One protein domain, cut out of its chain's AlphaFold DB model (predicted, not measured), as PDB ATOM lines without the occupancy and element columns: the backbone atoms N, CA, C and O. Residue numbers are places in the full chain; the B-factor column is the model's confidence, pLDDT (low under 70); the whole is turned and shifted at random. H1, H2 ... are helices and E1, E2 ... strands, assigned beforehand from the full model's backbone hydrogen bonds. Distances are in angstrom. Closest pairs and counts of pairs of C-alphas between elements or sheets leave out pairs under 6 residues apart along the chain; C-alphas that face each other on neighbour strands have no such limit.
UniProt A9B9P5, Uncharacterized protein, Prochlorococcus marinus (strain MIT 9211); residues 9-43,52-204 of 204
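AT A GLANCE: This is residues 9 to 43 and 52 to 204 of the 204 residues of an uncharacterized protein of Prochlorococcus marinus (strain MIT 9211) (UniProt A9B9P5). A closed barrel of eight antiparallel strands makes the core; the far half of E5 leaves the ring's seam with E7 and bears E6, a ninth strand outside the ring. H3 packs across the outside of the barrel over E7 and E8, while H4 sits beside E1, H2 only just reaches H4, and H1 ends in residues 25 to 29, which stick out with the link as far as residue 33. The printed part has 188 residues, with four named helices and nine named strands in the order H1 H2 H3 E1 H4 E2 E3 E4 E5 E6 E7 E8 E9. The class is mixed, helices and strands. The whole is compact, with a radius of gyration of the C-alphas of 16.7 A and spans of 49 by 38 by 33 A.

IN THESE COORDINATES: H1, residues 11 to 29, begins with C-alpha 11 at (-31.507, -51.016, 10.412), is 26.9 A long and has a kink of 26 degrees near residue 18. H2 is residues 35 to 39. After the cut come H3, residues 53 to 66, 19.8 A long, and E1, residues 77 to 85, 23.0 A, which bends by 58 degrees at residue 82. H4 is residues 94 to 102. E2, residues 106 to 113, is 21.6 A long; E3, residues 116 to 125, 29.5 A; E4, residues 128 to 136, 25.7 A. E5, residues 144 to 156, begins with C-alpha 144 at (-47.440, -51.037, 1.383), is 33.7 A long and bends by 65 degrees at residue 150. E6 is residues 159 to 165, E7 residues 176 to 182, E8 residues 188 to 193. E9, residues 198 to 203, ends with C-alpha 203 at (-49.150, -32.696, 6.747).

HOW THE PARTS SIT: Round the closed barrel run E1 E2 E3 E4 E5 E7 E8 E9 and back to E1, with antiparallel neighbours. E2 to E6 form a meander, each strand the antiparallel neighbour of the one before; E7 E8 E9 form another. Within hydrogen-bond range are N 79 and O 107 of E1 and E2, 2.8 A, N 108 and O 120 of E2 and E3, 2.8 A, N 121 and O 132 of E3 and E4, 2.9 A, and N 131 and O 153 of E4 and E5, 2.8 A. The pairing of E5 is staggered: residues 144 to 146 pair with E7, with N 145 and O 177 2.8 A apart, and residues 151 to 156 with E6, with N 154 and O 162 2.8 A apart. The ring goes on with N 178 and O 192 of E7 and E8, 2.8 A, N 201 and O 189 of E8 and E9, 2.8 A, and closes with N 80 and O 202 of E1 and E9, 2.8 A. H3 lies outside the barrel at a height over the sheet of 8.6 A, across the strands at 77 degrees to E7 on the local plane; their closest C-alphas are those of Glu 60 and Ile 180, 5.1 A. H4 stands at the sheet's level, with the C-alphas of Tyr 83 in E1 and Ser 97 5.2 A apart. H1 is on the barrel, and is close to H4 but not clearly touching, about perpendicular at 89 degrees, with the C-alphas of Leu 20 and Leu 99 closest at 6.9 A. H2 is not on the barrel and only just touches H4, with 3 pairs of C-alphas within 8 A, the closest those of Ile 38 and Leu 102, 7.3 A. In H2, H3 and H4 every O i to N i+4 pair is within hydrogen-bond range; in H1, 13 of 15 are.

THE WHOLE: The two C-alphas farthest apart, those of Gly 31 and Pro 114, are 49.9 A apart. Residues 44 to 51 are not printed, and C-alphas 43 and 52 are 17.3 A apart across the cut. Of the links that are printed whole, none is long. The mean pLDDT of the printed part is 76.7, and residues 9 to 43 and 83 to 103 are under 70.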
ATOM      1  N   ILE A   9     -29.623 -57.105  11.700       31.50
ATOM      2  CA  ILE A   9     -30.847 -57.011  12.499       31.50
ATOM      3  C   ILE A   9     -31.097 -55.526  12.821       31.50
ATOM      4  O   ILE A   9     -30.305 -54.876  13.489       31.50
ATOM      5  N   GLU A  10     -32.223 -55.001  12.323       32.91
ATOM      6  CA  GLU A  10     -32.890 -53.766  12.792       32.91
ATOM      7  C   GLU A  10     -32.444 -52.388  12.252       32.91
ATOM      8  O   GLU A  10     -32.628 -51.370  12.915       32.91
ATOM      9  N   GLY A  11     -31.982 -52.286  11.002       30.02
ATOM     10  CA  GLY A  11     -31.507 -51.016  10.412       30.02
ATOM     11  C   GLY A  11     -32.444 -49.790  10.493       30.02
ATOM     12  O   GLY A  11     -31.960 -48.666  10.557       30.02
ATOM     13  N   ALA A  12     -33.771 -49.955  10.569       31.77
ATOM     14  CA  ALA A  12     -34.702 -48.821  10.703       31.77
ATOM     15  C   ALA A  12     -34.949 -48.382  12.162       31.77
ATOM     16  O   ALA A  12     -35.257 -47.219  12.411       31.77
ATOM     17  N   VAL A  13     -34.790 -49.293  13.129       35.38
ATOM     18  CA  VAL A  13     -34.893 -48.986  14.568       35.38
ATOM     19  C   VAL A  13     -33.548 -48.492  15.094       35.38
ATOM     20  O   VAL A  13     -33.519 -47.645  15.974       35.38
ATOM     21  N   VAL A  14     -32.441 -48.923  14.490       36.00
ATOM     22  CA  VAL A  14     -31.071 -48.515  14.828       36.00
ATOM     23  C   VAL A  14     -30.741 -47.108  14.307       36.00
ATOM     24  O   VAL A  14     -30.102 -46.346  15.021       36.00
ATOM     25  N   LEU A  15     -31.213 -46.697  13.123       38.69
ATOM     26  CA  LEU A  15     -30.877 -45.372  12.561       38.69
ATOM     27  C   LEU A  15     -31.583 -44.191  13.242       38.69
ATOM     28  O   LEU A  15     -31.047 -43.087  13.251       38.69
ATOM     29  N   VAL A  16     -32.738 -44.429  13.864       41.09
ATOM     30  CA  VAL A  16     -33.373 -43.463  14.771       41.09
ATOM     31  C   VAL A  16     -32.960 -43.765  16.218       41.09
ATOM     32  O   VAL A  16     -32.628 -42.859  16.972       41.09
ATOM     33  N   GLY A  17     -32.883 -45.039  16.601       37.59
ATOM     34  CA  GLY A  17     -32.584 -45.492  17.960       37.59
ATOM     35  C   GLY A  17     -31.181 -45.168  18.466       37.59
ATOM     36  O   GLY A  17     -31.054 -44.871  19.647       37.59
ATOM     37  N   LEU A  18     -30.135 -45.161  17.627       37.19
ATOM     38  CA  LEU A  18     -28.781 -44.786  18.071       37.19
ATOM     39  C   LEU A  18     -28.665 -43.292  18.401       37.19
ATOM     40  O   LEU A  18     -28.214 -42.975  19.502       37.19
ATOM     41  N   PRO A  19     -29.084 -42.363  17.516       42.34
ATOM     42  CA  PRO A  19     -29.138 -40.946  17.862       42.34
ATOM     43  C   PRO A  19     -30.010 -40.695  19.098       42.34
ATOM     44  O   PRO A  19     -29.610 -39.950  19.990       42.34
ATOM     45  N   LEU A  20     -31.157 -41.378  19.201       40.25
ATOM     46  CA  LEU A  20     -32.040 -41.313  20.370       40.25
ATOM     47  C   LEU A  20     -31.370 -41.831  21.652       40.25
ATOM     48  O   LEU A  20     -31.555 -41.234  22.708       40.25
ATOM     49  N   PHE A  21     -30.576 -42.902  21.579       42.34
ATOM     50  CA  PHE A  21     -29.866 -43.487  22.719       42.34
ATOM     51  C   PHE A  21     -28.743 -42.573  23.222       42.34
ATOM     52  O   PHE A  21     -28.668 -42.292  24.418       42.34
ATOM     53  N   PHE A  22     -27.912 -42.043  22.320       42.28
ATOM     54  CA  PHE A  22     -26.839 -41.115  22.690       42.28
ATOM     55  C   PHE A  22     -27.380 -39.778  23.204       42.28
ATOM     56  O   PHE A  22     -26.846 -39.231  24.169       42.28
ATOM     57  N   VAL A  23     -28.474 -39.274  22.628       43.19
ATOM     58  CA  VAL A  23     -29.110 -38.051  23.130       43.19
ATOM     59  C   VAL A  23     -29.848 -38.305  24.444       43.19
ATOM     60  O   VAL A  23     -29.783 -37.465  25.334       43.19
ATOM     61  N   SER A  24     -30.459 -39.475  24.639       40.97
ATOM     62  CA  SER A  24     -31.026 -39.862  25.937       40.97
ATOM     63  C   SER A  24     -29.961 -39.930  27.035       40.97
ATOM     64  O   SER A  24     -30.240 -39.518  28.159       40.97
ATOM     65  N   GLN A  25     -28.757 -40.425  26.733       40.19
ATOM     66  CA  GLN A  25     -27.629 -40.427  27.673       40.19
ATOM     67  C   GLN A  25     -27.173 -38.991  27.985       40.19
ATOM     68  O   GLN A  25     -27.078 -38.619  29.152       40.19
ATOM     69  N   ALA A  26     -27.012 -38.148  26.960       37.75
ATOM     70  CA  ALA A  26     -26.592 -36.753  27.122       37.75
ATOM     71  C   ALA A  26     -27.629 -35.866  27.848       37.75
ATOM     72  O   ALA A  26     -27.265 -34.953  28.588       37.75
ATOM     73  N   LEU A  27     -28.927 -36.122  27.657       41.44
ATOM     74  CA  LEU A  27     -30.015 -35.425  28.357       41.44
ATOM     75  C   LEU A  27     -30.097 -35.836  29.832       41.44
ATOM     76  O   LEU A  27     -30.364 -34.990  30.686       41.44
ATOM     77  N   LYS A  28     -29.819 -37.112  30.135       41.00
ATOM     78  CA  LYS A  28     -29.757 -37.635  31.507       41.00
ATOM     79  C   LYS A  28     -28.583 -37.041  32.289       41.00
ATOM     80  O   LYS A  28     -28.737 -36.749  33.469       41.00
ATOM     81  N   GLU A  29     -27.450 -36.803  31.628       46.00
ATOM     82  CA  GLU A  29     -26.279 -36.141  32.223       46.00
ATOM     83  C   GLU A  29     -26.498 -34.646  32.505       46.00
ATOM     84  O   GLU A  29     -25.905 -34.108  33.435       46.00
ATOM     85  N   LYS A  30     -27.355 -33.963  31.731       43.06
ATOM     86  CA  LYS A  30     -27.544 -32.505  31.834       43.06
ATOM     87  C   LYS A  30     -28.732 -32.045  32.680       43.06
ATOM     88  O   LYS A  30     -28.933 -30.839  32.791       43.06
ATOM     89  N   GLY A  31     -29.514 -32.958  33.268       43.84
ATOM     90  CA  GLY A  31     -30.624 -32.600  34.169       43.84
ATOM     91  C   GLY A  31     -31.630 -31.611  33.559       43.84
ATOM     92  O   GLY A  31     -32.200 -30.787  34.270       43.84
ATOM     93  N   MET A  32     -31.803 -31.633  32.234       43.88
ATOM     94  CA  MET A  32     -32.611 -30.651  31.513       43.88
ATOM     95  C   MET A  32     -34.092 -31.043  31.598       43.88
ATOM     96  O   MET A  32     -34.489 -32.082  31.071       43.88
ATOM     97  N   ILE A  33     -34.905 -30.214  32.262       44.28
ATOM     98  CA  ILE A  33     -36.360 -30.397  32.379       44.28
ATOM     99  C   ILE A  33     -36.986 -30.183  30.991       44.28
ATOM    100  O   ILE A  33     -37.172 -29.055  30.536       44.28
ATOM    101  N   LEU A  34     -37.236 -31.294  30.296       47.47
ATOM    102  CA  LEU A  34     -37.685 -31.359  28.902       47.47
ATOM    103  C   LEU A  34     -39.149 -30.912  28.737       47.47
ATOM    104  O   LEU A  34     -39.534 -30.439  27.670       47.47
ATOM    105  N   ASP A  35     -39.948 -31.022  29.798       42.59
ATOM    106  CA  ASP A  35     -41.411 -30.927  29.751       42.59
ATOM    107  C   ASP A  35     -41.915 -29.537  29.313       42.59
ATOM    108  O   ASP A  35     -42.775 -29.435  28.438       42.59
ATOM    109  N   ASN A  36     -41.297 -28.452  29.796       36.09
ATOM    110  CA  ASN A  36     -41.711 -27.073  29.475       36.09
ATOM    111  C   ASN A  36     -41.333 -26.625  28.050       36.09
ATOM    112  O   ASN A  36     -41.938 -25.707  27.487       36.09
ATOM    113  N   PHE A  37     -40.321 -27.252  27.444       41.44
ATOM    114  CA  PHE A  37     -39.928 -26.968  26.060       41.44
ATOM    115  C   PHE A  37     -40.848 -27.685  25.055       41.44
ATOM    116  O   PHE A  37     -41.010 -27.239  23.919       41.44
ATOM    117  N   ILE A  38     -41.469 -28.788  25.486       45.38
ATOM    118  CA  ILE A  38     -42.288 -29.682  24.660       45.38
ATOM    119  C   ILE A  38     -43.710 -29.139  24.450       45.38
ATOM    120  O   ILE A  38     -44.215 -29.240  23.330       45.38
ATOM    121  N   GLU A  39     -44.340 -28.526  25.460       42.72
ATOM    122  CA  GLU A  39     -45.692 -27.947  25.314       42.72
ATOM    123  C   GLU A  39     -45.748 -26.806  24.286       42.72
ATOM    124  O   GLU A  39     -46.711 -26.690  23.530       42.72
ATOM    125  N   ASN A  40     -44.684 -26.008  24.178       39.19
ATOM    126  CA  ASN A  40     -44.662 -24.803  23.344       39.19
ATOM    127  C   ASN A  40     -44.480 -25.058  21.836       39.19
ATOM    128  O   ASN A  40     -44.650 -24.135  21.039       39.19
ATOM    129  N   LYS A  41     -44.124 -26.282  21.416       42.94
ATOM    130  CA  LYS A  41     -43.841 -26.610  20.000       42.94
ATOM    131  C   LYS A  41     -44.930 -27.448  19.326       42.94
ATOM    132  O   LYS A  41     -44.807 -27.814  18.158       42.94
ATOM    133  N   LEU A  42     -45.993 -27.770  20.054       47.84
ATOM    134  CA  LEU A  42     -47.176 -28.407  19.497       47.84
ATOM    135  C   LEU A  42     -47.913 -27.352  18.654       47.84
ATOM    136  O   LEU A  42     -48.350 -26.348  19.219       47.84
ATOM    137  N   PRO A  43     -48.083 -27.519  17.327       44.47
ATOM    138  CA  PRO A  43     -49.063 -26.707  16.615       44.47
ATOM    139  C   PRO A  43     -50.393 -26.905  17.339       44.47
ATOM    140  O   PRO A  43     -50.747 -28.049  17.632       44.47
ATOM    141  N   SER A  52     -57.608 -41.130  18.020       88.31
ATOM    142  CA  SER A  52     -57.038 -41.887  19.138       88.31
ATOM    143  C   SER A  52     -56.352 -43.169  18.650       88.31
ATOM    144  O   SER A  52     -56.690 -43.711  17.593       88.31
ATOM    145  N   LYS A  53     -55.443 -43.732  19.459       85.94
ATOM    146  CA  LYS A  53     -54.810 -45.034  19.172       85.94
ATOM    147  C   LYS A  53     -55.849 -46.130  18.896       85.94
ATOM    148  O   LYS A  53     -55.707 -46.885  17.940       85.94
ATOM    149  N   GLN A  54     -56.905 -46.211  19.709       89.94
ATOM    150  CA  GLN A  54     -57.974 -47.201  19.527       89.94
ATOM    151  C   GLN A  54     -58.658 -47.046  18.167       89.94
ATOM    152  O   GLN A  54     -58.879 -48.044  17.477       89.94
ATOM    153  N   LYS A  55     -58.912 -45.800  17.741       92.88
ATOM    154  CA  LYS A  55     -59.477 -45.528  16.419       92.88
ATOM    155  C   LYS A  55     -58.526 -45.947  15.298       92.88
ATOM    156  O   LYS A  55     -58.965 -46.559  14.330       92.88
ATOM    157  N   LEU A  56     -57.226 -45.688  15.442       91.94
ATOM    158  CA  LEU A  56     -56.212 -46.133  14.479       91.94
ATOM    159  C   LEU A  56     -56.153 -47.664  14.350       91.94
ATOM    160  O   LEU A  56     -56.032 -48.179  13.240       91.94
ATOM    161  N   LEU A  57     -56.291 -48.403  15.456       93.19
ATOM    162  CA  LEU A  57     -56.344 -49.873  15.430       93.19
ATOM    163  C   LEU A  57     -57.600 -50.402  14.724       93.19
ATOM    164  O   LEU A  57     -57.540 -51.420  14.034       93.19
ATOM    165  N   GLU A  58     -58.740 -49.730  14.882       95.50
ATOM    166  CA  GLU A  58     -59.964 -50.052  14.145       95.50
ATOM    167  C   GLU A  58     -59.782 -49.822  12.638       95.50
ATOM    168  O   GLU A  58     -60.045 -50.726  11.841       95.50
ATOM    169  N   LEU A  59     -59.257 -48.652  12.262       95.31
ATOM    170  CA  LEU A  59     -58.954 -48.294  10.876       95.31
ATOM    171  C   LEU A  59     -57.975 -49.282  10.237       95.31
ATOM    172  O   LEU A  59     -58.150 -49.663   9.086       95.31
ATOM    173  N   GLU A  60     -56.992 -49.776  10.989       95.00
ATOM    174  CA  GLU A  60     -56.070 -50.799  10.500       95.00
ATOM    175  C   GLU A  60     -56.773 -52.121  10.173       95.00
ATOM    176  O   GLU A  60     -56.463 -52.744   9.154       95.00
ATOM    177  N   ARG A  61     -57.736 -52.559  10.996       95.62
ATOM    178  CA  ARG A  61     -58.520 -53.767  10.683       95.62
ATOM    179  C   ARG A  61     -59.326 -53.591   9.401       95.62
ATOM    180  O   ARG A  61     -59.406 -54.534   8.615       95.62
ATOM    181  N   ILE A  62     -59.903 -52.406   9.194       95.12
ATOM    182  CA  ILE A  62     -60.646 -52.068   7.973       95.12
ATOM    183  C   ILE A  62     -59.694 -52.083   6.773       95.12
ATOM    184  O   ILE A  62     -59.962 -52.785   5.799       95.12
ATOM    185  N   ALA A  63     -58.546 -51.410   6.880       95.56
ATOM    186  CA  ALA A  63     -57.552 -51.313   5.817       95.56
ATOM    187  C   ALA A  63     -57.046 -52.686   5.356       95.56
ATOM    188  O   ALA A  63     -56.955 -52.940   4.158       95.56
ATOM    189  N   ARG A  64     -56.788 -53.609   6.290       94.38
ATOM    190  CA  ARG A  64     -56.361 -54.982   5.967       94.38
ATOM    191  C   ARG A  64     -57.406 -55.769   5.173       94.38
ATOM    192  O   ARG A  64     -57.036 -56.613   4.363       94.38
ATOM    193  N   LYS A  65     -58.699 -55.526   5.418       94.31
ATOM    194  CA  LYS A  65     -59.805 -56.250   4.768       94.31
ATOM    195  C   LYS A  65     -60.236 -55.616   3.447       94.31
ATOM    196  O   LYS A  65     -60.502 -56.330   2.485       94.31
ATOM    197  N   HIS A  66     -60.315 -54.290   3.410       94.56
ATOM    198  CA  HIS A  66     -60.966 -53.545   2.330       94.56
ATOM    199  C   HIS A  66     -60.014 -52.615   1.564       94.56
ATOM    200  O   HIS A  66     -60.406 -52.051   0.547       94.56
ATOM    201  N   GLY A  67     -58.757 -52.500   1.997       93.50
ATOM    202  CA  GLY A  67     -57.835 -51.463   1.540       93.50
ATOM    203  C   GLY A  67     -58.013 -50.158   2.317       93.50
ATOM    204  O   GLY A  67     -59.035 -49.942   2.968       93.50
ATOM    205  N   SER A  68     -56.996 -49.293   2.290       92.75
ATOM    206  CA  SER A  68     -57.025 -48.009   3.013       92.75
ATOM    207  C   SER A  68     -57.571 -46.844   2.184       92.75
ATOM    208  O   SER A  68     -57.786 -45.768   2.734       92.75
ATOM    209  N   GLY A  69     -57.747 -47.027   0.869       91.38
ATOM    210  CA  GLY A  69     -58.146 -45.960  -0.057       91.38
ATOM    211  C   GLY A  69     -57.073 -44.890  -0.300       91.38
ATOM    212  O   GLY A  69     -57.341 -43.921  -0.996       91.38
ATOM    213  N   ILE A  70     -55.869 -45.055   0.258       93.81
ATOM    214  CA  ILE A  70     -54.749 -44.128   0.060       93.81
ATOM    215  C   ILE A  70     -54.154 -44.359  -1.330       93.81
ATOM    216  O   ILE A  70     -53.721 -45.468  -1.647       93.81
ATOM    217  N   ASP A  71     -54.109 -43.309  -2.140       92.19
ATOM    218  CA  ASP A  71     -53.520 -43.339  -3.477       92.19
ATOM    219  C   ASP A  71     -52.116 -42.709  -3.511       92.19
ATOM    220  O   ASP A  71     -51.609 -42.177  -2.520       92.19
ATOM    221  N   PHE A  72     -51.467 -42.778  -4.672       93.44
ATOM    222  CA  PHE A  72     -50.119 -42.246  -4.865       93.44
ATOM    223  C   PHE A  72     -50.045 -40.723  -4.663       93.44
ATOM    224  O   PHE A  72     -49.131 -40.231  -4.004       93.44
ATOM    225  N   ALA A  73     -51.005 -39.971  -5.207       94.00
ATOM    226  CA  ALA A  73     -50.979 -38.510  -5.192       94.00
ATOM    227  C   ALA A  73     -51.194 -37.941  -3.780       94.00
ATOM    228  O   ALA A  73     -50.550 -36.962  -3.398       94.00
ATOM    229  N   SER A  74     -52.047 -38.581  -2.980       93.25
ATOM    230  CA  SER A  74     -52.383 -38.159  -1.616       93.25
ATOM    231  C   SER A  74     -51.177 -38.151  -0.666       93.25
ATOM    232  O   SER A  74     -51.116 -37.329   0.255       93.25
ATOM    233  N   LEU A  75     -50.182 -39.014  -0.912       93.38
ATOM    234  CA  LEU A  75     -48.964 -39.120  -0.102       93.38
ATOM    235  C   LEU A  75     -47.928 -38.037  -0.374       93.38
ATOM    236  O   LEU A  75     -47.045 -37.840   0.460       93.38
ATOM    237  N   ILE A  76     -48.015 -37.334  -1.502       95.38
ATOM    238  CA  ILE A  76     -47.047 -36.295  -1.848       95.38
ATOM    239  C   ILE A  76     -47.174 -35.137  -0.853       95.38
ATOM    240  O   ILE A  76     -48.265 -34.595  -0.631       95.38
ATOM    241  N   GLY A  77     -46.051 -34.751  -0.252       94.38
ATOM    242  CA  GLY A  77     -45.962 -33.645   0.695       94.38
ATOM    243  C   GLY A  77     -44.938 -33.864   1.803       94.38
ATOM    244  O   GLY A  77     -44.279 -34.903   1.885       94.38
ATOM    245  N   LEU A  78     -44.838 -32.858   2.670       92.38
ATOM    246  CA  LEU A  78     -44.024 -32.894   3.875       92.38
ATOM    247  C   LEU A  78     -44.874 -33.371   5.053       92.38
ATOM    248  O   LEU A  78     -45.886 -32.762   5.388       92.38
ATOM    249  N   TRP A  79     -44.445 -34.448   5.694       87.38
ATOM    250  CA  TRP A  79     -45.142 -35.054   6.819       87.38
ATOM    251  C   TRP A  79     -44.325 -34.879   8.094       87.38
ATOM    252  O   TRP A  79     -43.231 -35.429   8.215       87.38
ATOM    253  N   SER A  80     -44.842 -34.135   9.064       86.25
ATOM    254  CA  SER A  80     -44.225 -33.986  10.381       86.25
ATOM    255  C   SER A  80     -44.702 -35.085  11.319       86.25
ATOM    256  O   SER A  80     -45.894 -35.386  11.413       86.25
ATOM    257  N   PHE A  81     -43.765 -35.709  12.018       77.81
ATOM    258  CA  PHE A  81     -44.062 -36.782  12.953       77.81
ATOM    259  C   PHE A  81     -44.759 -36.263  14.223       77.81
ATOM    260  O   PHE A  81     -44.354 -35.241  14.778       77.81
ATOM    261  N   VAL A  82     -45.767 -36.997  14.716       70.69
ATOM    262  CA  VAL A  82     -46.500 -36.631  15.944       70.69
ATOM    263  C   VAL A  82     -46.376 -37.686  17.045       70.69
ATOM    264  O   VAL A  82     -45.968 -37.347  18.159       70.69
ATOM    265  N   TYR A  83     -46.709 -38.950  16.752       66.62
ATOM    266  CA  TYR A  83     -46.754 -40.038  17.740       66.62
ATOM    267  C   TYR A  83     -46.234 -41.360  17.171       66.62
ATOM    268  O   TYR A  83     -46.472 -41.670  15.999       66.62
ATOM    269  N   VAL A  84     -45.596 -42.170  18.026       69.44
ATOM    270  CA  VAL A  84     -45.313 -43.587  17.760       69.44
ATOM    271  C   VAL A  84     -45.694 -44.443  18.960       69.44
ATOM    272  O   VAL A  84     -45.252 -44.218  20.082       69.44
ATOM    273  N   TRP A  85     -46.461 -45.497  18.703       66.88
ATOM    274  CA  TRP A  85     -46.726 -46.542  19.684       66.88
ATOM    275  C   TRP A  85     -45.886 -47.770  19.358       66.88
ATOM    276  O   TRP A  85     -45.947 -48.298  18.242       66.88
ATOM    277  N   LYS A  86     -45.114 -48.246  20.341       64.75
ATOM    278  CA  LYS A  86     -44.405 -49.526  20.250       64.75
ATOM    279  C   LYS A  86     -45.394 -50.691  20.210       64.75
ATOM    280  O   LYS A  86     -46.513 -50.609  20.721       64.75
ATOM    281  N   LYS A  87     -44.959 -51.783  19.579       57.50
ATOM    282  CA  LYS A  87     -45.709 -53.038  19.516       57.50
ATOM    283  C   LYS A  87     -46.058 -53.490  20.944       57.50
ATOM    284  O   LYS A  87     -45.204 -53.434  21.821       57.50
ATOM    285  N   ASP A  88     -47.314 -53.875  21.157       61.84
ATOM    286  CA  ASP A  88     -47.839 -54.417  22.420       61.84
ATOM    287  C   ASP A  88     -47.781 -53.471  23.647       61.84
ATOM    288  O   ASP A  88     -48.002 -53.904  24.774       61.84
ATOM    289  N   SER A  89     -47.566 -52.160  23.445       55.88
ATOM    290  CA  SER A  89     -47.670 -51.136  24.501       55.88
ATOM    291  C   SER A  89     -48.924 -50.279  24.335       55.88
ATOM    292  O   SER A  89     -49.108 -49.631  23.302       55.88
ATOM    293  N   ASP A  90     -49.774 -50.217  25.363       51.62
ATOM    294  CA  ASP A  90     -50.923 -49.298  25.430       51.62
ATOM    295  C   ASP A  90     -50.582 -47.879  25.866       51.62
ATOM    296  O   ASP A  90     -51.353 -46.956  25.607       51.62
ATOM    297  N   LYS A  91     -49.389 -47.684  26.422       49.84
ATOM    298  CA  LYS A  91     -48.852 -46.356  26.694       49.84
ATOM    299  C   LYS A  91     -48.126 -45.848  25.449       49.84
ATOM    300  O   LYS A  91     -47.423 -46.620  24.787       49.84
ATOM    301  N   ASP A  92     -48.335 -44.570  25.120       51.19
ATOM    302  CA  ASP A  92     -47.468 -43.848  24.180       51.19
ATOM    303  C   ASP A  92     -46.017 -44.100  24.595       51.19
ATOM    304  O   ASP A  92     -45.711 -44.115  25.794       51.19
ATOM    305  N   ASP A  93     -45.126 -44.334  23.633       56.06
ATOM    306  CA  ASP A  93     -43.705 -44.323  23.948       56.06
ATOM    307  C   ASP A  93     -43.307 -42.862  24.141       56.06
ATOM    308  O   ASP A  93     -42.753 -42.229  23.246       56.06
ATOM    309  N   MET A  94     -43.655 -42.308  25.306       52.47
ATOM    310  CA  MET A  94     -43.486 -40.892  25.628       52.47
ATOM    311  C   MET A  94     -42.049 -40.436  25.377       52.47
ATOM    312  O   MET A  94     -41.849 -39.294  24.976       52.47
ATOM    313  N   VAL A  95     -41.060 -41.318  25.543       51.94
ATOM    314  CA  VAL A  95     -39.647 -41.020  25.296       51.94
ATOM    315  C   VAL A  95     -39.370 -40.918  23.794       51.94
ATOM    316  O   VAL A  95     -38.877 -39.886  23.341       51.94
ATOM    317  N   SER A  96     -39.740 -41.927  22.998       51.91
ATOM    318  CA  SER A  96     -39.523 -41.893  21.538       51.91
ATOM    319  C   SER A  96     -40.356 -40.809  20.852       51.91
ATOM    320  O   SER A  96     -39.849 -40.086  19.995       51.91
ATOM    321  N   SER A  97     -41.616 -40.655  21.254       51.75
ATOM    322  CA  SER A  97     -42.530 -39.634  20.745       51.75
ATOM    323  C   SER A  97     -42.046 -38.222  21.098       51.75
ATOM    324  O   SER A  97     -42.079 -37.336  20.245       51.75
ATOM    325  N   SER A  98     -41.530 -37.995  22.311       51.97
ATOM    326  CA  SER A  98     -41.005 -36.676  22.706       51.97
ATOM    327  C   SER A  98     -39.666 -36.354  22.060       51.97
ATOM    328  O   SER A  98     -39.459 -35.217  21.643       51.97
ATOM    329  N   LEU A  99     -38.783 -37.338  21.897       55.81
ATOM    330  CA  LEU A  99     -37.515 -37.128  21.208       55.81
ATOM    331  C   LEU A  99     -37.721 -36.868  19.708       55.81
ATOM    332  O   LEU A  99     -37.132 -35.941  19.168       55.81
ATOM    333  N   LEU A 100     -38.593 -37.610  19.020       57.66
ATOM    334  CA  LEU A 100     -38.869 -37.365  17.598       57.66
ATOM    335  C   LEU A 100     -39.500 -35.988  17.345       57.66
ATOM    336  O   LEU A 100     -39.173 -35.336  16.351       57.66
ATOM    337  N   ARG A 101     -40.344 -35.509  18.268       60.94
ATOM    338  CA  ARG A 101     -40.856 -34.129  18.245       60.94
ATOM    339  C   ARG A 101     -39.757 -33.101  18.530       60.94
ATOM    340  O   ARG A 101     -39.685 -32.082  17.842       60.94
ATOM    341  N   LEU A 102     -38.865 -33.381  19.484       54.72
ATOM    342  CA  LEU A 102     -37.693 -32.547  19.773       54.72
ATOM    343  C   LEU A 102     -36.797 -32.405  18.531       54.72
ATOM    344  O   LEU A 102     -36.356 -31.302  18.207       54.72
ATOM    345  N   PHE A 103     -36.626 -33.497  17.785       61.81
ATOM    346  CA  PHE A 103     -35.855 -33.556  16.547       61.81
ATOM    347  C   PHE A 103     -36.605 -33.091  15.301       61.81
ATOM    348  O   PHE A 103     -36.070 -33.218  14.203       61.81
ATOM    349  N   SER A 104     -37.822 -32.552  15.429       72.69
ATOM    350  CA  SER A 104     -38.630 -32.087  14.288       72.69
ATOM    351  C   SER A 104     -38.637 -33.107  13.139       72.69
ATOM    352  O   SER A 104     -38.400 -32.751  11.984       72.69
ATOM    353  N   ALA A 105     -38.799 -34.392  13.477       80.19
ATOM    354  CA  ALA A 105     -38.658 -35.466  12.509       80.19
ATOM    355  C   ALA A 105     -39.697 -35.313  11.393       80.19
ATOM    356  O   ALA A 105     -40.891 -35.126  11.660       80.19
ATOM    357  N   SER A 106     -39.245 -35.399  10.145       86.19
ATOM    358  CA  SER A 106     -40.103 -35.215   8.983       86.19
ATOM    359  C   SER A 106     -39.849 -36.253   7.900       86.19
ATOM    360  O   SER A 106     -38.771 -36.845   7.805       86.19
ATOM    361  N   LEU A 107     -40.881 -36.497   7.104       89.19
ATOM    362  CA  LEU A 107     -40.865 -37.369   5.946       89.19
ATOM    363  C   LEU A 107     -41.370 -36.562   4.750       89.19
ATOM    364  O   LEU A 107     -42.555 -36.262   4.659       89.19
ATOM    365  N   ASP A 108     -40.468 -36.193   3.852       94.69
ATOM    366  CA  ASP A 108     -40.789 -35.543   2.584       94.69
ATOM    367  C   ASP A 108     -40.931 -36.619   1.504       94.69
ATOM    368  O   ASP A 108     -39.999 -37.390   1.250       94.69
ATOM    369  N   ILE A 109     -42.116 -36.693   0.903       94.62
ATOM    370  CA  ILE A 109     -42.438 -37.615  -0.184       94.62
ATOM    371  C   ILE A 109     -42.745 -36.779  -1.419       94.62
ATOM    372  O   ILE A 109     -43.687 -35.984  -1.431       94.62
ATOM    373  N   ARG A 110     -41.980 -36.998  -2.486       97.50
ATOM    374  CA  ARG A 110     -42.160 -36.322  -3.776       97.50
ATOM    375  C   ARG A 110     -42.292 -37.341  -4.886       97.50
ATOM    376  O   ARG A 110     -41.691 -38.407  -4.820       97.50
ATOM    377  N   GLN A 111     -43.032 -36.999  -5.930       97.44
ATOM    378  CA  GLN A 111     -43.016 -37.785  -7.155       97.44
ATOM    379  C   GLN A 111     -41.657 -37.636  -7.842       97.44
ATOM    380  O   GLN A 111     -41.165 -36.517  -7.997       97.44
ATOM    381  N   LYS A 112     -41.060 -38.762  -8.233       96.06
ATOM    382  CA  LYS A 112     -39.830 -38.791  -9.029       96.06
ATOM    383  C   LYS A 112     -40.110 -39.282 -10.447       96.06
ATOM    384  O   LYS A 112     -39.755 -38.602 -11.394       96.06
ATOM    385  N   GLU A 113     -40.799 -40.413 -10.561       93.88
ATOM    386  CA  GLU A 113     -41.247 -41.019 -11.821       93.88
ATOM    387  C   GLU A 113     -42.717 -41.457 -11.679       93.88
ATOM    388  O   GLU A 113     -43.260 -41.448 -10.563       93.88
ATOM    389  N   PRO A 114     -43.407 -41.853 -12.764       91.25
ATOM    390  CA  PRO A 114     -44.714 -42.489 -12.650       91.25
ATOM    391  C   PRO A 114     -44.660 -43.691 -11.693       91.25
ATOM    392  O   PRO A 114     -43.933 -44.653 -11.925       91.25
ATOM    393  N   ASN A 115     -45.444 -43.639 -10.613       89.56
ATOM    394  CA  ASN A 115     -45.500 -44.656  -9.553       89.56
ATOM    395  C   ASN A 115     -44.218 -44.835  -8.706       89.56
ATOM    396  O   ASN A 115     -44.141 -45.800  -7.940       89.56
ATOM    397  N   GLU A 116     -43.248 -43.915  -8.769       96.69
ATOM    398  CA  GLU A 116     -42.062 -43.906  -7.898       96.69
ATOM    399  C   GLU A 116     -41.949 -42.589  -7.123       96.69
ATOM    400  O   GLU A 116     -42.024 -41.486  -7.677       96.69
ATOM    401  N   PHE A 117     -41.713 -42.710  -5.823       97.38
ATOM    402  CA  PHE A 117     -41.422 -41.598  -4.938       97.38
ATOM    403  C   PHE A 117     -39.922 -41.411  -4.739       97.38
ATOM    404  O   PHE A 117     -39.187 -42.375  -4.530       97.38
ATOM    405  N   SER A 118     -39.504 -40.151  -4.662       97.75
ATOM    406  CA  SER A 118     -38.336 -39.744  -3.889       97.75
ATOM    407  C   SER A 118     -38.763 -39.544  -2.436       97.75
ATOM    408  O   SER A 118     -39.694 -38.786  -2.162       97.75
ATOM    409  N   ILE A 119     -38.065 -40.190  -1.507       93.25
ATOM    410  CA  ILE A 119     -38.347 -40.133  -0.072       93.25
ATOM    411  C   ILE A 119     -37.148 -39.522   0.640       93.25
ATOM    412  O   ILE A 119     -36.017 -39.982   0.478       93.25
ATOM    413  N   THR A 120     -37.402 -38.500   1.455       94.19
ATOM    414  CA  THR A 120     -36.412 -37.931   2.370       94.19
ATOM    415  C   THR A 120     -36.930 -38.000   3.796       94.19
ATOM    416  O   THR A 120     -37.925 -37.365   4.129       94.19
ATOM    417  N   ASN A 121     -36.255 -38.759   4.654       86.81
ATOM    418  CA  ASN A 121     -36.473 -38.695   6.095       86.81
ATOM    419  C   ASN A 121     -35.453 -37.729   6.695       86.81
ATOM    420  O   ASN A 121     -34.264 -37.850   6.400       86.81
ATOM    421  N   SER A 122     -35.892 -36.776   7.509       87.38
ATOM    422  CA  SER A 122     -34.988 -35.828   8.153       87.38
ATOM    423  C   SER A 122     -35.253 -35.671   9.640       87.38
ATOM    424  O   SER A 122     -36.384 -35.788  10.115       87.38
ATOM    425  N   ILE A 123     -34.183 -35.353  10.360       84.75
ATOM    426  CA  ILE A 123     -34.210 -34.891  11.745       84.75
ATOM    427  C   ILE A 123     -33.394 -33.603  11.854       84.75
ATOM    428  O   ILE A 123     -32.327 -33.477  11.251       84.75
ATOM    429  N   HIS A 124     -33.901 -32.646  12.622       83.25
ATOM    430  CA  HIS A 124     -33.331 -31.322  12.835       83.25
ATOM    431  C   HIS A 124     -33.158 -31.049  14.333       83.25
ATOM    432  O   HIS A 124     -34.104 -31.159  15.115       83.25
ATOM    433  N   PHE A 125     -31.957 -30.633  14.729       76.94
ATOM    434  CA  PHE A 125     -31.624 -30.220  16.090       76.94
ATOM    435  C   PHE A 125     -30.775 -28.947  16.053       76.94
ATOM    436  O   PHE A 125     -29.567 -28.983  15.809       76.94
ATOM    437  N   GLY A 126     -31.425 -27.801  16.267       80.44
ATOM    438  CA  GLY A 126     -30.786 -26.497  16.090       80.44
ATOM    439  C   GLY A 126     -30.237 -26.346  14.661       80.44
ATOM    440  O   GLY A 126     -30.976 -26.600  13.710       80.44
ATOM    441  N   PRO A 127     -28.960 -25.961  14.476       84.88
ATOM    442  CA  PRO A 127     -28.366 -25.847  13.146       84.88
ATOM    443  C   PRO A 127     -28.031 -27.209  12.524       84.88
ATOM    444  O   PRO A 127     -27.720 -27.266  11.338       84.88
ATOM    445  N   LEU A 128     -28.044 -28.303  13.287       84.81
ATOM    446  CA  LEU A 128     -27.685 -29.617  12.771       84.81
ATOM    447  C   LEU A 128     -28.898 -30.302  12.148       84.81
ATOM    448  O   LEU A 128     -29.998 -30.269  12.702       84.81
ATOM    449  N   SER A 129     -28.694 -30.968  11.016       89.25
ATOM    450  CA  SER A 129     -29.712 -31.847  10.441       89.25
ATOM    451  C   SER A 129     -29.106 -33.081   9.805       89.25
ATOM    452  O   SER A 129     -28.041 -33.008   9.199       89.25
ATOM    453  N   ILE A 130     -29.792 -34.210   9.950       88.38
ATOM    454  CA  ILE A 130     -29.458 -35.468   9.282       88.38
ATOM    455  C   ILE A 130     -30.599 -35.784   8.327       88.38
ATOM    456  O   ILE A 130     -31.766 -35.702   8.710       88.38
ATOM    457  N   LEU A 131     -30.256 -36.131   7.093       91.31
ATOM    458  CA  LEU A 131     -31.188 -36.483   6.038       91.31
ATOM    459  C   LEU A 131     -30.825 -37.860   5.491       91.31
ATOM    460  O   LEU A 131     -29.667 -38.126   5.177       91.31
ATOM    461  N   PHE A 132     -31.833 -38.702   5.319       89.88
ATOM    462  CA  PHE A 132     -31.755 -39.958   4.593       89.88
ATOM    463  C   PHE A 132     -32.576 -39.823   3.324       89.88
ATOM    464  O   PHE A 132     -33.751 -39.464   3.400       89.88
ATOM    465  N   ARG A 133     -31.970 -40.094   2.171       94.31
ATOM    466  CA  ARG A 133     -32.617 -39.979   0.861       94.31
ATOM    467  C   ARG A 133     -32.640 -41.329   0.169       94.31
ATOM    468  O   ARG A 133     -31.737 -42.142   0.357       94.31
ATOM    469  N   GLY A 134     -33.691 -41.560  -0.599       93.81
ATOM    470  CA  GLY A 134     -33.819 -42.723  -1.459       93.81
ATOM    471  C   GLY A 134     -35.205 -42.788  -2.073       93.81
ATOM    472  O   GLY A 134     -35.837 -41.751  -2.289       93.81
ATOM    473  N   LEU A 135     -35.669 -43.997  -2.375       96.50
ATOM    474  CA  LEU A 135     -36.843 -44.219  -3.214       96.50
ATOM    475  C   LEU A 135     -37.869 -45.122  -2.536       96.50
ATOM    476  O   LEU A 135     -37.540 -45.907  -1.643       96.50
ATOM    477  N   GLY A 136     -39.110 -45.043  -3.003       94.50
ATOM    478  CA  GLY A 136     -40.173 -45.966  -2.622       94.50
ATOM    479  C   GLY A 136     -41.324 -45.964  -3.616       94.50
ATOM    480  O   GLY A 136     -41.400 -45.120  -4.500       94.50
ATOM    481  N   ASN A 137     -42.231 -46.921  -3.481       95.56
ATOM    482  CA  ASN A 137     -43.401 -47.052  -4.348       95.56
ATOM    483  C   ASN A 137     -44.560 -47.710  -3.600       95.56
ATOM    484  O   ASN A 137     -44.339 -48.357  -2.582       95.56
ATOM    485  N   LEU A 138     -45.793 -47.564  -4.094       94.88
ATOM    486  CA  LEU A 138     -46.958 -48.229  -3.502       94.88
ATOM    487  C   LEU A 138     -47.198 -49.611  -4.100       94.88
ATOM    488  O   LEU A 138     -47.075 -49.810  -5.308       94.88
ATOM    489  N   LYS A 139     -47.591 -50.565  -3.247       92.69
ATOM    490  CA  LYS A 139     -47.974 -51.925  -3.648       92.69
ATOM    491  C   LYS A 139     -49.185 -52.427  -2.858       92.69
ATOM    492  O   LYS A 139     -49.187 -52.374  -1.633       92.69
ATOM    493  N   GLY A 140     -50.160 -53.020  -3.547       91.50
ATOM    494  CA  GLY A 140     -51.288 -53.728  -2.925       91.50
ATOM    495  C   GLY A 140     -52.483 -52.847  -2.536       91.50
ATOM    496  O   GLY A 140     -52.463 -51.632  -2.698       91.50
ATOM    497  N   ARG A 141     -53.552 -53.494  -2.044       86.25
ATOM    498  CA  ARG A 141     -54.841 -52.848  -1.707       86.25
ATOM    499  C   ARG A 141     -54.817 -52.080  -0.390       86.25
ATOM    500  O   ARG A 141     -55.358 -50.984  -0.314       86.25
ATOM    501  N   GLN A 142     -54.223 -52.668   0.647       91.56
ATOM    502  CA  GLN A 142     -53.666 -51.896   1.749       91.56
ATOM    503  C   GLN A 142     -52.267 -51.512   1.280       91.56
ATOM    504  O   GLN A 142     -51.396 -52.387   1.294       91.56
ATOM    505  N   PRO A 143     -52.050 -50.283   0.793       92.25
ATOM    506  CA  PRO A 143     -50.806 -49.956   0.139       92.25
ATOM    507  C   PRO A 143     -49.670 -50.123   1.138       92.25
ATOM    508  O   PRO A 143     -49.626 -49.491   2.198       92.25
ATOM    509  N   LEU A 144     -48.760 -51.024   0.803       93.81
ATOM    510  CA  LEU A 144     -47.440 -51.037   1.383       93.81
ATOM    511  C   LEU A 144     -46.635 -49.974   0.652       93.81
ATOM    512  O   LEU A 144     -46.668 -49.915  -0.576       93.81
ATOM    513  N   LEU A 145     -45.903 -49.172   1.411       92.19
ATOM    514  CA  LEU A 145     -44.864 -48.283   0.925       92.19
ATOM    515  C   LEU A 145     -43.512 -48.912   1.281       92.19
ATOM    516  O   LEU A 145     -42.953 -48.564   2.325       92.19
ATOM    517  N   PRO A 146     -43.008 -49.903   0.521       90.81
ATOM    518  CA  PRO A 146     -41.605 -50.270   0.579       90.81
ATOM    519  C   PRO A 146     -40.735 -49.085   0.169       90.81
ATOM    520  O   PRO A 146     -41.052 -48.356  -0.772       90.81
ATOM    521  N   PHE A 147     -39.624 -48.914   0.871       89.00
ATOM    522  CA  PHE A 147     -38.655 -47.868   0.576       89.00
ATOM    523  C   PHE A 147     -37.239 -48.332   0.891       89.00
ATOM    524  O   PHE A 147     -37.025 -49.359   1.536       89.00
ATOM    525  N   PHE A 148     -36.258 -47.568   0.440       88.06
ATOM    526  CA  PHE A 148     -34.872 -47.695   0.865       88.06
ATOM    527  C   PHE A 148     -34.203 -46.325   0.865       88.06
ATOM    528  O   PHE A 148     -34.694 -45.391   0.237       88.06
ATOM    529  N   PHE A 149     -33.069 -46.232   1.553       90.31
ATOM    530  CA  PHE A 149     -32.190 -45.077   1.480       90.31
ATOM    531  C   PHE A 149     -30.883 -45.484   0.816       90.31
ATOM    532  O   PHE A 149     -30.301 -46.508   1.173       90.31
ATOM    533  N   ASP A 150     -30.446 -44.693  -0.152       90.88
ATOM    534  CA  ASP A 150     -29.174 -44.851  -0.858       90.88
ATOM    535  C   ASP A 150     -28.162 -43.769  -0.459       90.88
ATOM    536  O   ASP A 150     -26.997 -43.836  -0.851       90.88
ATOM    537  N   CYS A 151     -28.575 -42.801   0.364       91.31
ATOM    538  CA  CYS A 151     -27.755 -41.671   0.762       91.31
ATOM    539  C   CYS A 151     -28.092 -41.193   2.183       91.31
ATOM    540  O   CYS A 151     -29.262 -41.126   2.574       91.31
ATOM    541  N   ILE A 152     -27.053 -40.832   2.940       91.38
ATOM    542  CA  ILE A 152     -27.137 -40.100   4.207       91.38
ATOM    543  C   ILE A 152     -26.331 -38.801   4.110       91.38
ATOM    544  O   ILE A 152     -25.180 -38.800   3.678       91.38
ATOM    545  N   GLU A 153     -26.923 -37.702   4.565       92.19
ATOM    546  CA  GLU A 153     -26.341 -36.361   4.557       92.19
ATOM    547  C   GLU A 153     -26.471 -35.730   5.950       92.19
ATOM    548  O   GLU A 153     -27.561 -35.685   6.514       92.19
ATOM    549  N   LEU A 154     -25.370 -35.224   6.507       89.50
ATOM    550  CA  LEU A 154     -25.352 -34.401   7.719       89.50
ATOM    551  C   LEU A 154     -25.025 -32.961   7.321       89.50
ATOM    552  O   LEU A 154     -24.038 -32.704   6.620       89.50
ATOM    553  N   LYS A 155     -25.824 -32.016   7.811       91.81
ATOM    554  CA  LYS A 155     -25.627 -30.580   7.614       91.81
ATOM    555  C   LYS A 155     -25.454 -29.842   8.927       91.81
ATOM    556  O   LYS A 155     -26.075 -30.197   9.927       91.81
ATOM    557  N   ALA A 156     -24.677 -28.769   8.867       90.88
ATOM    558  CA  ALA A 156     -24.630 -27.706   9.860       90.88
ATOM    559  C   ALA A 156     -25.043 -26.391   9.176       90.88
ATOM    560  O   ALA A 156     -24.308 -25.840   8.353       90.88
ATOM    561  N   GLY A 157     -26.256 -25.920   9.461       89.81
ATOM    562  CA  GLY A 157     -26.922 -24.856   8.717       89.81
ATOM    563  C   GLY A 157     -27.168 -25.279   7.269       89.81
ATOM    564  O   GLY A 157     -27.721 -26.345   6.999       89.81
ATOM    565  N   SER A 158     -26.720 -24.457   6.323       89.38
ATOM    566  CA  SER A 158     -26.771 -24.761   4.888       89.38
ATOM    567  C   SER A 158     -25.600 -25.624   4.397       89.38
ATOM    568  O   SER A 158     -25.641 -26.114   3.269       89.38
ATOM    569  N   ARG A 159     -24.561 -25.835   5.218       94.00
ATOM    570  CA  ARG A 159     -23.340 -26.544   4.812       94.00
ATOM    571  C   ARG A 159     -23.475 -28.046   5.033       94.00
ATOM    572  O   ARG A 159     -23.707 -28.490   6.154       94.00
ATOM    573  N   VAL A 160     -23.236 -28.829   3.983       95.25
ATOM    574  CA  VAL A 160     -23.044 -30.281   4.091       95.25
ATOM    575  C   VAL A 160     -21.677 -30.546   4.716       95.25
ATOM    576  O   VAL A 160     -20.655 -30.106   4.189       95.25
ATOM    577  N   VAL A 161     -21.662 -31.231   5.855       94.44
ATOM    578  CA  VAL A 161     -20.427 -31.596   6.571       94.44
ATOM    579  C   VAL A 161     -20.054 -33.058   6.358       94.44
ATOM    580  O   VAL A 161     -18.886 -33.416   6.461       94.44
ATOM    581  N   PHE A 162     -21.035 -33.899   6.035       90.38
ATOM    582  CA  PHE A 162     -20.826 -35.304   5.728       90.38
ATOM    583  C   PHE A 162     -21.903 -35.782   4.757       90.38
ATOM    584  O   PHE A 162     -23.073 -35.430   4.896       90.38
ATOM    585  N   ASN A 163     -21.497 -36.573   3.770       92.62
ATOM    586  CA  ASN A 163     -22.377 -37.198   2.793       92.62
ATOM    587  C   ASN A 163     -21.807 -38.576   2.448       92.62
ATOM    588  O   ASN A 163     -20.606 -38.695   2.188       92.62
ATOM    589  N   ARG A 164     -22.645 -39.612   2.472       89.50
ATOM    590  CA  ARG A 164     -22.226 -40.982   2.180       89.50
ATOM    591  C   ARG A 164     -23.330 -41.764   1.481       89.50
ATOM    592  O   ARG A 164     -24.486 -41.729   1.896       89.50
ATOM    593  N   SER A 165     -22.941 -42.552   0.482       90.62
ATOM    594  CA  SER A 165     -23.811 -43.558  -0.122       90.62
ATOM    595  C   SER A 165     -24.053 -44.729   0.834       90.62
ATOM    596  O   SER A 165     -23.127 -45.221   1.489       90.62
ATOM    597  N   LEU A 166     -25.282 -45.218   0.875       84.38
ATOM    598  CA  LEU A 166     -25.694 -46.391   1.635       84.38
ATOM    599  C   LEU A 166     -25.860 -47.591   0.701       84.38
ATOM    600  O   LEU A 166     -26.182 -47.446  -0.476       84.38
ATOM    601  N   GLN A 167     -25.646 -48.794   1.231       88.06
ATOM    602  CA  GLN A 167     -25.952 -50.010   0.486       88.06
ATOM    603  C   GLN A 167     -27.466 -50.180   0.380       88.06
ATOM    604  O   GLN A 167     -28.172 -50.186   1.388       88.06
ATOM    605  N   ILE A 168     -27.952 -50.349  -0.848       87.94
ATOM    606  CA  ILE A 168     -29.368 -50.590  -1.104       87.94
ATOM    607  C   ILE A 168     -29.689 -52.042  -0.719       87.94
ATOM    608  O   ILE A 168     -29.073 -52.963  -1.261       87.94
ATOM    609  N   PRO A 169     -30.647 -52.282   0.191       84.19
ATOM    610  CA  PRO A 169     -31.032 -53.633   0.563       84.19
ATOM    611  C   PRO A 169     -31.760 -54.352  -0.580       84.19
ATOM    612  O   PRO A 169     -32.531 -53.748  -1.340       84.19
ATOM    613  N   GLU A 170     -31.572 -55.673  -0.645       84.31
ATOM    614  CA  GLU A 170     -32.372 -56.564  -1.495       84.31
ATOM    615  C   GLU A 170     -33.872 -56.346  -1.258       84.31
ATOM    616  O   GLU A 170     -34.298 -56.048  -0.141       84.31
ATOM    617  N   GLU A 171     -34.697 -56.552  -2.287       87.12
ATOM    618  CA  GLU A 171     -36.121 -56.207  -2.246       87.12
ATOM    619  C   GLU A 171     -36.879 -56.847  -1.070       87.12
ATOM    620  O   GLU A 171     -37.621 -56.159  -0.370       87.12
ATOM    621  N   LYS A 172     -36.611 -58.125  -0.766       85.12
ATOM    622  CA  LYS A 172     -37.195 -58.850   0.382       85.12
ATOM    623  C   LYS A 172     -36.814 -58.263   1.753       85.12
ATOM    624  O   LYS A 172     -37.500 -58.483   2.752       85.12
ATOM    625  N   ASN A 173     -35.704 -57.530   1.813       82.38
ATOM    626  CA  ASN A 173     -35.158 -56.942   3.033       82.38
ATOM    627  C   ASN A 173     -35.521 -55.463   3.184       82.38
ATOM    628  O   ASN A 173     -35.253 -54.888   4.241       82.38
ATOM    629  N   ARG A 174     -36.163 -54.853   2.180       83.81
ATOM    630  CA  ARG A 174     -36.552 -53.445   2.243       83.81
ATOM    631  C   ARG A 174     -37.503 -53.189   3.419       83.81
ATOM    632  O   ARG A 174     -38.398 -54.003   3.691       83.81
ATOM    633  N   PRO A 175     -37.313 -52.086   4.161       85.00
ATOM    634  CA  PRO A 175     -38.327 -51.618   5.091       85.00
ATOM    635  C   PRO A 175     -39.588 -51.215   4.324       85.00
ATOM    636  O   PRO A 175     -39.549 -50.891   3.137       85.00
ATOM    637  N   PHE A 176     -40.719 -51.236   5.021       86.12
ATOM    638  CA  PHE A 176     -41.979 -50.762   4.476       86.12
ATOM    639  C   PHE A 176     -42.866 -50.174   5.568       86.12
ATOM    640  O   PHE A 176     -42.758 -50.537   6.749       86.12
ATOM    641  N   PHE A 177     -43.778 -49.310   5.136       89.94
ATOM    642  CA  PHE A 177     -44.938 -48.892   5.912       89.94
ATOM    643  C   PHE A 177     -46.201 -49.520   5.332       89.94
ATOM    644  O   PHE A 177     -46.467 -49.386   4.143       89.94
ATOM    645  N   ALA A 178     -46.994 -50.190   6.160       92.62
ATOM    646  CA  ALA A 178     -48.361 -50.554   5.822       92.62
ATOM    647  C   ALA A 178     -49.255 -49.346   6.100       92.62
ATOM    648  O   ALA A 178     -49.493 -49.010   7.263       92.62
ATOM    649  N   LEU A 179     -49.710 -48.668   5.048       94.38
ATOM    650  CA  LEU A 179     -50.520 -47.464   5.185       94.38
ATOM    651  C   LEU A 179     -51.914 -47.843   5.693       94.38
ATOM    652  O   LEU A 179     -52.552 -48.762   5.175       94.38
ATOM    653  N   ILE A 180     -52.357 -47.178   6.758       94.25
ATOM    654  CA  ILE A 180     -53.578 -47.545   7.483       94.25
ATOM    655  C   ILE A 180     -54.730 -46.647   7.065       94.25
ATOM    656  O   ILE A 180     -55.762 -47.133   6.617       94.25
ATOM    657  N   SER A 181     -54.568 -45.341   7.237       95.00
ATOM    658  CA  SER A 181     -55.623 -44.369   6.980       95.00
ATOM    659  C   SER A 181     -55.033 -42.971   6.885       95.00
ATOM    660  O   SER A 181     -53.981 -42.690   7.473       95.00
ATOM    661  N   MET A 182     -55.730 -42.120   6.147       93.56
ATOM    662  CA  MET A 182     -55.455 -40.705   5.995       93.56
ATOM    663  C   MET A 182     -56.721 -39.933   6.377       93.56
ATOM    664  O   MET A 182     -57.831 -40.390   6.106       93.56
ATOM    665  N   GLY A 183     -56.563 -38.782   7.029       90.38
ATOM    666  CA  GLY A 183     -57.702 -37.932   7.376       90.38
ATOM    667  C   GLY A 183     -58.418 -37.392   6.138       90.38
ATOM    668  O   GLY A 183     -57.784 -37.182   5.111       90.38
ATOM    669  N   GLU A 184     -59.712 -37.085   6.258       78.62
ATOM    670  CA  GLU A 184     -60.580 -36.625   5.151       78.62
ATOM    671  C   GLU A 184     -60.027 -35.419   4.369       78.62
ATOM    672  O   GLU A 184     -60.296 -35.262   3.185       78.62
ATOM    673  N   SER A 185     -59.212 -34.577   5.011       81.44
ATOM    674  CA  SER A 185     -58.556 -33.411   4.396       81.44
ATOM    675  C   SER A 185     -57.077 -33.639   4.055       81.44
ATOM    676  O   SER A 185     -56.332 -32.681   3.870       81.44
ATOM    677  N   CYS A 186     -56.618 -34.893   4.038       84.69
ATOM    678  CA  CYS A 186     -55.211 -35.281   3.879       84.69
ATOM    679  C   CYS A 186     -54.256 -34.641   4.907       84.69
ATOM    680  O   CYS A 186     -53.050 -34.576   4.685       84.69
ATOM    681  N   LYS A 187     -54.779 -34.161   6.043       89.62
ATOM    682  CA  LYS A 187     -53.997 -33.438   7.061       89.62
ATOM    683  C   LYS A 187     -53.240 -34.339   8.029       89.62
ATOM    684  O   LYS A 187     -52.358 -33.857   8.731       89.62
ATOM    685  N   TRP A 188     -53.584 -35.619   8.097       91.62
ATOM    686  CA  TRP A 188     -52.845 -36.600   8.882       91.62
ATOM    687  C   TRP A 188     -52.790 -37.935   8.157       91.62
ATOM    688  O   TRP A 188     -53.699 -38.272   7.399       91.62
ATOM    689  N   LEU A 189     -51.729 -38.689   8.417       92.56
ATOM    690  CA  LEU A 189     -51.467 -40.006   7.855       92.56
ATOM    691  C   LEU A 189     -51.081 -40.953   8.985       92.56
ATOM    692  O   LEU A 189     -50.312 -40.584   9.868       92.56
ATOM    693  N   SER A 190     -51.581 -42.182   8.938       93.19
ATOM    694  CA  SER A 190     -51.179 -43.249   9.852       93.19
ATOM    695  C   SER A 190     -50.659 -44.460   9.094       93.19
ATOM    696  O   SER A 190     -51.179 -44.827   8.034       93.19
ATOM    697  N   ALA A 191     -49.640 -45.109   9.651       91.88
ATOM    698  CA  ALA A 191     -49.101 -46.341   9.095       91.88
ATOM    699  C   ALA A 191     -48.476 -47.228  10.169       91.88
ATOM    700  O   ALA A 191     -48.091 -46.762  11.245       91.88
ATOM    701  N   ARG A 192     -48.333 -48.516   9.851       85.94
ATOM    702  CA  ARG A 192     -47.582 -49.475  10.664       85.94
ATOM    703  C   ARG A 192     -46.253 -49.807  10.001       85.94
ATOM    704  O   ARG A 192     -46.219 -50.196   8.839       85.94
ATOM    705  N   GLY A 193     -45.157 -49.677  10.737       82.12
ATOM    706  CA  GLY A 193     -43.841 -50.113  10.273       82.12
ATOM    707  C   GLY A 193     -43.667 -51.632  10.364       82.12
ATOM    708  O   GLY A 193     -44.367 -52.306  11.122       82.12
ATOM    709  N   ARG A 194     -42.671 -52.173   9.653       74.69
ATOM    710  CA  ARG A 194     -42.305 -53.606   9.682       74.69
ATOM    711  C   ARG A 194     -42.102 -54.177  11.098       74.69
ATOM    712  O   ARG A 194     -42.493 -55.309  11.352       74.69
ATOM    713  N   GLY A 195     -41.539 -53.395  12.023       71.62
ATOM    714  CA  GLY A 195     -41.345 -53.785  13.432       71.62
ATOM    715  C   GLY A 195     -42.619 -53.760  14.290       71.62
ATOM    716  O   GLY A 195     -42.563 -53.994  15.493       71.62
ATOM    717  N   GLY A 196     -43.775 -53.442  13.701       73.12
ATOM    718  CA  GLY A 196     -45.059 -53.378  14.394       73.12
ATOM    719  C   GLY A 196     -45.359 -52.038  15.063       73.12
ATOM    720  O   GLY A 196     -46.444 -51.901  15.619       73.12
ATOM    721  N   GLY A 197     -44.465 -51.049  14.992       76.50
ATOM    722  CA  GLY A 197     -44.735 -49.700  15.491       76.50
ATOM    723  C   GLY A 197     -45.841 -49.008  14.693       76.50
ATOM    724  O   GLY A 197     -45.839 -49.071  13.462       76.50
ATOM    725  N   LEU A 198     -46.780 -48.368  15.388       79.31
ATOM    726  CA  LEU A 198     -47.848 -47.561  14.794       79.31
ATOM    727  C   LEU A 198     -47.430 -46.094  14.835       79.31
ATOM    728  O   LEU A 198     -47.110 -45.601  15.912       79.31
ATOM    729  N   ALA A 199     -47.445 -45.411  13.698       83.81
ATOM    730  CA  ALA A 199     -47.038 -44.016  13.580       83.81
ATOM    731  C   ALA A 199     -48.187 -43.133  13.083       83.81
ATOM    732  O   ALA A 199     -49.025 -43.580  12.291       83.81
ATOM    733  N   LEU A 200     -48.197 -41.881  13.547       84.06
ATOM    734  CA  LEU A 200     -49.087 -40.817  13.087       84.06
ATOM    735  C   LEU A 200     -48.260 -39.590  12.683       84.06
ATOM    736  O   LEU A 200     -47.442 -39.096  13.465       84.06
ATOM    737  N   TRP A 201     -48.524 -39.085  11.483       86.44
ATOM    738  CA  TRP A 201     -47.954 -37.857  10.942       86.44
ATOM    739  C   TRP A 201     -49.043 -36.834  10.648       86.44
ATOM    740  O   TRP A 201     -50.189 -37.201  10.385       86.44
ATOM    741  N   ILE A 202     -48.659 -35.563  10.629       88.69
ATOM    742  CA  ILE A 202     -49.463 -34.453  10.113       88.69
ATOM    743  C   ILE A 202     -48.816 -33.885   8.860       88.69
ATOM    744  O   ILE A 202     -47.595 -33.923   8.721       88.69
ATOM    745  N   LYS A 203     -49.632 -33.369   7.951       88.31
ATOM    746  CA  LYS A 203     -49.150 -32.696   6.747       88.31
ATOM    747  C   LYS A 203     -48.766 -31.255   7.091       88.31
ATOM    748  O   LYS A 203     -49.551 -30.569   7.749       88.31
ATOM    749  N   GLY A 204     -47.554 -30.861   6.705       80.19
ATOM    750  CA  GLY A 204     -47.028 -29.497   6.814       80.19
ATOM    751  C   GLY A 204     -47.390 -28.618   5.629       80.19
ATOM    752  O   GLY A 204     -47.866 -29.162   4.604       80.19
TER     753      GLY A 204